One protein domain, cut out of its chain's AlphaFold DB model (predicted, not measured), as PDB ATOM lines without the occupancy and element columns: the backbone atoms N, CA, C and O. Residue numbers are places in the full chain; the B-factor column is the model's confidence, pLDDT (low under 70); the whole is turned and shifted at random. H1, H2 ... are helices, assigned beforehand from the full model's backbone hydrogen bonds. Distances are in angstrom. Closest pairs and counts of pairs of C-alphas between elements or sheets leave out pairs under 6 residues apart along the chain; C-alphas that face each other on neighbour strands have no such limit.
ATOM      1  N   ARG A  37     194.503  91.336  87.758       88.25
ATOM      2  CA  ARG A  37     195.886  91.036  88.155       88.25
ATOM      3  C   ARG A  37     196.766  92.281  88.193       88.25
ATOM      4  O   ARG A  37     197.561  92.444  89.108       88.25
ATOM      5  N   HIS A  38     196.596  93.173  87.225       90.00
ATOM      6  CA  HIS A  38     197.359  94.411  87.176       90.00
ATOM      7  C   HIS A  38     196.916  95.387  88.275       90.00
ATOM      8  O   HIS A  38     197.752  96.013  88.916       90.00
ATOM      9  N   ILE A  39     195.610  95.447  88.564       90.94
ATOM     10  CA  ILE A  39     195.072  96.200  89.710       90.94
ATOM     11  C   ILE A  39     195.625  95.642  91.032       90.94
ATOM     12  O   ILE A  39     196.063  96.399  91.893       90.94
ATOM     13  N   GLN A  40     195.670  94.316  91.187       91.56
ATOM     14  CA  GLN A  40     196.245  93.659  92.363       91.56
ATOM     15  C   GLN A  40     197.732  93.977  92.543       91.56
ATOM     16  O   GLN A  40     198.179  94.138  93.676       91.56
ATOM     17  N   GLU A  41     198.504  94.059  91.460       92.12
ATOM     18  CA  GLU A  41     199.914  94.452  91.505       92.12
ATOM     19  C   GLU A  41     200.084  95.917  91.918       92.12
ATOM     20  O   GLU A  41     200.860  96.195  92.832       92.12
ATOM     21  N   GLU A  42     199.342  96.842  91.300       91.31
ATOM     22  CA  GLU A  42     199.441  98.273  91.618       91.31
ATOM     23  C   GLU A  42     198.987  98.584  93.053       91.31
ATOM     24  O   GLU A  42     199.597  99.416  93.724       91.31
ATOM     25  N   LEU A  43     197.968  97.876  93.556       89.88
ATOM     26  CA  LEU A  43     197.479  98.013  94.932       89.88
ATOM     27  C   LEU A  43     198.261  97.165  95.956       89.88
ATOM     28  O   LEU A  43     198.023  97.280  97.158       89.88
ATOM     29  N   GLY A  44     199.191  96.308  95.516       90.44
ATOM     30  CA  GLY A  44     200.006  95.457  96.394       90.44
ATOM     31  C   GLY A  44     199.284  94.242  97.001       90.44
ATOM     32  O   GLY A  44     199.790  93.629  97.945       90.44
ATOM     33  N   PHE A  45     198.123  93.857  96.463       88.38
ATOM     34  CA  PHE A  45     197.366  92.662  96.863       88.38
ATOM     35  C   PHE A  45     197.870  91.363  96.225       88.38
ATOM     36  O   PHE A  45     197.417  90.281  96.580       88.38
ATOM     37  N   ASN A  46     198.849  91.428  95.327       88.31
ATOM     38  CA  ASN A  46     199.485  90.252  94.725       88.31
ATOM     39  C   ASN A  46     200.261  89.365  95.726       88.31
ATOM     40  O   ASN A  46     200.622  88.236  95.397       88.31
ATOM     41  N   ASN A  47     200.515  89.856  96.944       87.69
ATOM     42  CA  ASN A  47     201.261  89.135  97.978       87.69
ATOM     43  C   ASN A  47     200.371  88.409  99.001       87.69
ATOM     44  O   ASN A  47     200.892  87.720  99.884       87.69
ATOM     45  N   THR A  48     199.045  88.547  98.918       83.00
ATOM     46  CA  THR A  48     198.121  87.864  99.829       83.00
ATOM     47  C   THR A  48     197.672  86.535  99.231       83.00
ATOM     48  O   THR A  48     197.284  86.433  98.069       83.00
ATOM     49  N   LYS A  49     197.757  85.467 100.029       82.25
ATOM     50  CA  LYS A  49     197.269  84.150  99.614       82.25
ATOM     51  C   LYS A  49     195.772  84.050  99.906       82.25
ATOM     52  O   LYS A  49     195.380  84.383 101.027       82.25
ATOM     53  N   PRO A  50     194.959  83.543  98.964       83.00
ATOM     54  CA  PRO A  50     193.577  83.197  99.253       83.00
ATOM     55  C   PRO A  50     193.502  82.196 100.406       83.00
ATOM     56  O   PRO A  50     194.354  81.312 100.537       83.00
ATOM     57  N   ILE A  51     192.477  82.336 101.239       87.06
ATOM     58  CA  ILE A  51     192.185  81.365 102.291       87.06
ATOM     59  C   ILE A  51     191.546  80.143 101.632       87.06
ATOM     60  O   ILE A  51     190.652  80.277 100.798       87.06
ATOM     61  N   SER A  52     192.003  78.949 102.006       89.81
ATOM     62  CA  SER A  52     191.373  77.712 101.551       89.81
ATOM     63  C   SER A  52     189.968  77.593 102.128       89.81
ATOM     64  O   SER A  52     189.788  77.671 103.345       89.81
ATOM     65  N   LEU A  53     188.991  77.351 101.259       91.38
ATOM     66  CA  LEU A  53     187.624  77.063 101.670       91.38
ATOM     67  C   LEU A  53     187.548  75.722 102.404       91.38
ATOM     68  O   LEU A  53     188.308  74.788 102.117       91.38
ATOM     69  N   SER A  54     186.614  75.615 103.350       95.00
ATOM     70  CA  SER A  54     186.282  74.313 103.916       95.00
ATOM     71  C   SER A  54     185.576  73.450 102.857       95.00
ATOM     72  O   SER A  54     184.989  73.986 101.916       95.00
ATOM     73  N   PRO A  55     185.564  72.112 102.994       94.94
ATOM     74  CA  PRO A  55     184.859  71.250 102.044       94.94
ATOM     75  C   PRO A  55     183.363  71.569 101.906       94.94
ATOM     76  O   PRO A  55     182.789  71.349 100.843       94.94
ATOM     77  N   SER A  56     182.729  72.079 102.970       94.38
ATOM     78  CA  SER A  56     181.322  72.491 102.925       94.38
ATOM     79  C   SER A  56     181.147  73.766 102.107       94.38
ATOM     80  O   SER A  56     180.274  73.818 101.248       94.38
ATOM     81  N   ASP A  57     182.011  74.756 102.326       91.38
ATOM     82  CA  ASP A  57     181.949  76.032 101.608       91.38
ATOM     83  C   ASP A  57     182.297  75.849 100.128       91.38
ATOM     84  O   ASP A  57     181.670  76.455  99.265       91.38
ATOM     85  N   GLN A  58     183.247  74.960  99.817       93.31
ATOM     86  CA  GLN A  58     183.568  74.617  98.431       93.31
ATOM     87  C   GLN A  58     182.353  74.025  97.715       93.31
ATOM     88  O   GLN A  58     182.081  74.388  96.576       93.31
ATOM     89  N   LYS A  59     181.585  73.162  98.391       94.81
ATOM     90  CA  LYS A  59     180.349  72.619  97.828       94.81
ATOM     91  C   LYS A  59     179.313  73.714  97.577       94.81
ATOM     92  O   LYS A  59     178.664  73.702  96.538       94.81
ATOM     93  N   ASP A  60     179.164  74.659  98.502       92.75
ATOM     94  CA  ASP A  60     178.260  75.792  98.303       92.75
ATOM     95  C   ASP A  60     178.681  76.650  97.103       92.75
ATOM     96  O   ASP A  60     177.821  77.049  96.319       92.75
ATOM     97  N   VAL A  61     179.983  76.875  96.912       92.31
ATOM     98  CA  VAL A  61     180.521  77.563  95.731       92.31
ATOM     99  C   VAL A  61     180.257  76.776  94.445       92.31
ATOM    100  O   VAL A  61     179.845  77.361  93.445       92.31
ATOM    101  N   ASP A  62     180.447  75.457  94.463       92.88
ATOM    102  CA  ASP A  62     180.224  74.604  93.293       92.88
ATOM    103  C   ASP A  62     178.732  74.546  92.905       92.88
ATOM    104  O   ASP A  62     178.395  74.570  91.719       92.88
ATOM    105  N   ASP A  63     177.835  74.510  93.898       94.69
ATOM    106  CA  ASP A  63     176.387  74.382  93.700       94.69
ATOM    107  C   ASP A  63     175.705  75.729  93.388       94.69
ATOM    108  O   ASP A  63     174.749  75.776  92.609       94.69
ATOM    109  N   LYS A  64     176.153  76.828  94.012       92.25
ATOM    110  CA  LYS A  64     175.479  78.145  93.970       92.25
ATOM    111  C   LYS A  64     176.273  79.221  93.230       92.25
ATOM    112  O   LYS A  64     175.712  80.272  92.925       92.25
ATOM    113  N   GLY A  65     177.536  78.956  92.911       88.38
ATOM    114  CA  GLY A  65     178.464  79.925  92.335       88.38
ATOM    115  C   GLY A  65     179.258  80.703  93.387       88.38
ATOM    116  O   GLY A  65     178.916  80.744  94.568       88.38
ATOM    117  N   ASP A  66     180.337  81.339  92.930       90.00
ATOM    118  CA  ASP A  66     181.270  82.101  93.764       90.00
ATOM    119  C   ASP A  66     180.938  83.599  93.744       90.00
ATOM    120  O   ASP A  66     181.533  84.373  92.992       90.00
ATOM    121  N   CYS A  67     179.969  84.018  94.559       88.12
ATOM    122  CA  CYS A  67     179.611  85.435  94.673       88.12
ATOM    123  C   CYS A  67     180.710  86.285  95.330       88.12
ATOM    124  O   CYS A  67     180.757  87.496  95.124       88.12
ATOM    125  N   PHE A  68     181.604  85.666  96.109       88.75
ATOM    126  CA  PHE A  68     182.698  86.373  96.766       88.75
ATOM    127  C   PHE A  68     183.774  86.788  95.772       88.75
ATOM    128  O   PHE A  68     184.345  87.865  95.927       88.75
ATOM    129  N   ARG A  69     184.034  85.974  94.742       88.62
ATOM    130  CA  ARG A  69     184.939  86.358  93.656       88.62
ATOM    131  C   ARG A  69     184.439  87.595  92.922       88.62
ATOM    132  O   ARG A  69     185.215  88.525  92.729       88.62
ATOM    133  N   ASP A  70     183.169  87.605  92.537       89.50
ATOM    134  CA  ASP A  70     182.607  88.713  91.763       89.50
ATOM    135  C   ASP A  70     182.631  90.007  92.591       89.50
ATOM    136  O   ASP A  70     183.135  91.029  92.126       89.50
ATOM    137  N   TRP A  71     182.220  89.935  93.863       91.62
ATOM    138  CA  TRP A  71     182.298  91.074  94.779       91.62
ATOM    139  C   TRP A  71     183.743  91.552  94.996       91.62
ATOM    140  O   TRP A  71     184.014  92.748  94.965       91.62
ATOM    141  N   TYR A  72     184.698  90.632  95.156       90.62
ATOM    142  CA  TYR A  72     186.114  90.978  95.292       90.62
ATOM    143  C   TYR A  72     186.650  91.745  94.077       90.62
ATOM    144  O   TYR A  72     187.382  92.724  94.235       90.62
ATOM    145  N   GLU A  73     186.298  91.315  92.865       90.81
ATOM    146  CA  GLU A  73     186.702  92.005  91.640       90.81
ATOM    147  C   GLU A  73     186.061  93.391  91.512       90.81
ATOM    148  O   GLU A  73     186.727  94.322  91.054       90.81
ATOM    149  N   GLU A  74     184.799  93.542  91.913       91.75
ATOM    150  CA  GLU A  74     184.098  94.831  91.929       91.75
ATOM    151  C   GLU A  74     184.760  95.811  92.904       91.75
ATOM    152  O   GLU A  74     185.185  96.889  92.489       91.75
ATOM    153  N   GLU A  75     184.966  95.405  94.156       93.06
ATOM    154  CA  GLU A  75     185.604  96.235  95.186       93.06
ATOM    155  C   GLU A  75     187.035  96.629  94.805       93.06
ATOM    156  O   GLU A  75     187.449  97.771  95.008       93.06
ATOM    157  N   LEU A  76     187.805  95.709  94.210       91.38
ATOM    158  CA  LEU A  76     189.148  96.025  93.723       91.38
ATOM    159  C   LEU A  76     189.134  97.120  92.658       91.38
ATOM    160  O   LEU A  76     190.021  97.975  92.647       91.38
ATOM    161  N   ARG A  77     188.158  97.084  91.747       91.50
ATOM    162  CA  ARG A  77     188.021  98.100  90.699       91.50
ATOM    163  C   ARG A  77     187.595  99.433  91.288       91.50
ATOM    164  O   ARG A  77     188.210 100.443  90.964       91.50
ATOM    165  N   GLU A  78     186.609  99.434  92.179       92.19
ATOM    166  CA  GLU A  78     186.162 100.656  92.854       92.19
ATOM    167  C   GLU A  78     187.291 101.312  93.650       92.19
ATOM    168  O   GLU A  78     187.472 102.527  93.586       92.19
ATOM    169  N   LEU A  79     188.091 100.515  94.359       91.06
ATOM    170  CA  LEU A  79     189.239 101.017  95.107       91.06
ATOM    171  C   LEU A  79     190.319 101.606  94.190       91.06
ATOM    172  O   LEU A  79     190.981 102.565  94.572       91.06
ATOM    173  N   TYR A  80     190.507 101.023  93.007       89.81
ATOM    174  CA  TYR A  80     191.500 101.463  92.030       89.81
ATOM    175  C   TYR A  80     191.115 102.758  91.303       89.81
ATOM    176  O   TYR A  80     191.978 103.570  90.975       89.81
ATOM    177  N   GLU A  81     189.827 102.931  91.009       87.94
ATOM    178  CA  GLU A  81     189.302 104.063  90.233       87.94
ATOM    179  C   GLU A  81     189.006 105.312  91.088       87.94
ATOM    180  O   GLU A  81     188.716 106.374  90.530       87.94
ATOM    181  N   ARG A  82     189.078 105.194  92.417       80.94
ATOM    182  CA  ARG A  82     188.817 106.264  93.391       80.94
ATOM    183  C   ARG A  82     190.022 107.176  93.631       80.94
ATOM    184  O   ARG A  82     189.781 108.398  93.780       80.94
TER     185      ARG A  82
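Overview. This is residues 37 to 82 of the 82 residues of an uncharacterized protein of Bacillus cellulosilyticus (strain ATCC 21833 / DSM 2522 / FERM P-1141 / JCM 9156 / N-4) (UniProt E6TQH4). The printed part makes an elongated, open frame: H3 forms one long side, the unnamed stretch of residues 43 to 54 the other, H2 stands at one end, and near the other end H1 packs on residues 76 to 80 of H3. The middle is empty, and contacts are few. It has 46 residues with three named helices, H1, H2 and H3 in chain order, and no named strand; the class is all helix. It is loose, with a radius of gyration of the C-alphas of 12.8 A and spans of 34 by 19 by 12 A.

Along the chain. H1, residues 37 to 42, begins at C-alpha 37 (195.886, 91.036, 88.155). H2, residues 55 to 64, is 14.2 A long. H3, residues 67 to 81, is 21.5 A long and ends at C-alpha 81 (189.302, 104.063, 90.233).

Arrangement. H1 touches H3, with residues 76 to 80 of H3 alone; the closest C-alphas, of Ile 39 and Tyr 80, are 6.8 A apart. They run the same way at a steep tilt of 40 degrees. H1 and H2 are apart. H2 and H3 are close but not clearly touching, about perpendicular at 80 degrees, with the closest C-alphas, of Val 61 and Cys 67, 8.0 A apart. In H1, H2 and H3 every O i to N i+4 pair is within hydrogen-bond range.

Size, cuts and confidence. The C-alphas farthest apart, of Pro 55 and Arg 82, are 36.3 A apart. The link from H1 to H2 is long and that from H2 to H3 tight. The printed part has no cut, and no printed residue is under pLDDT 70.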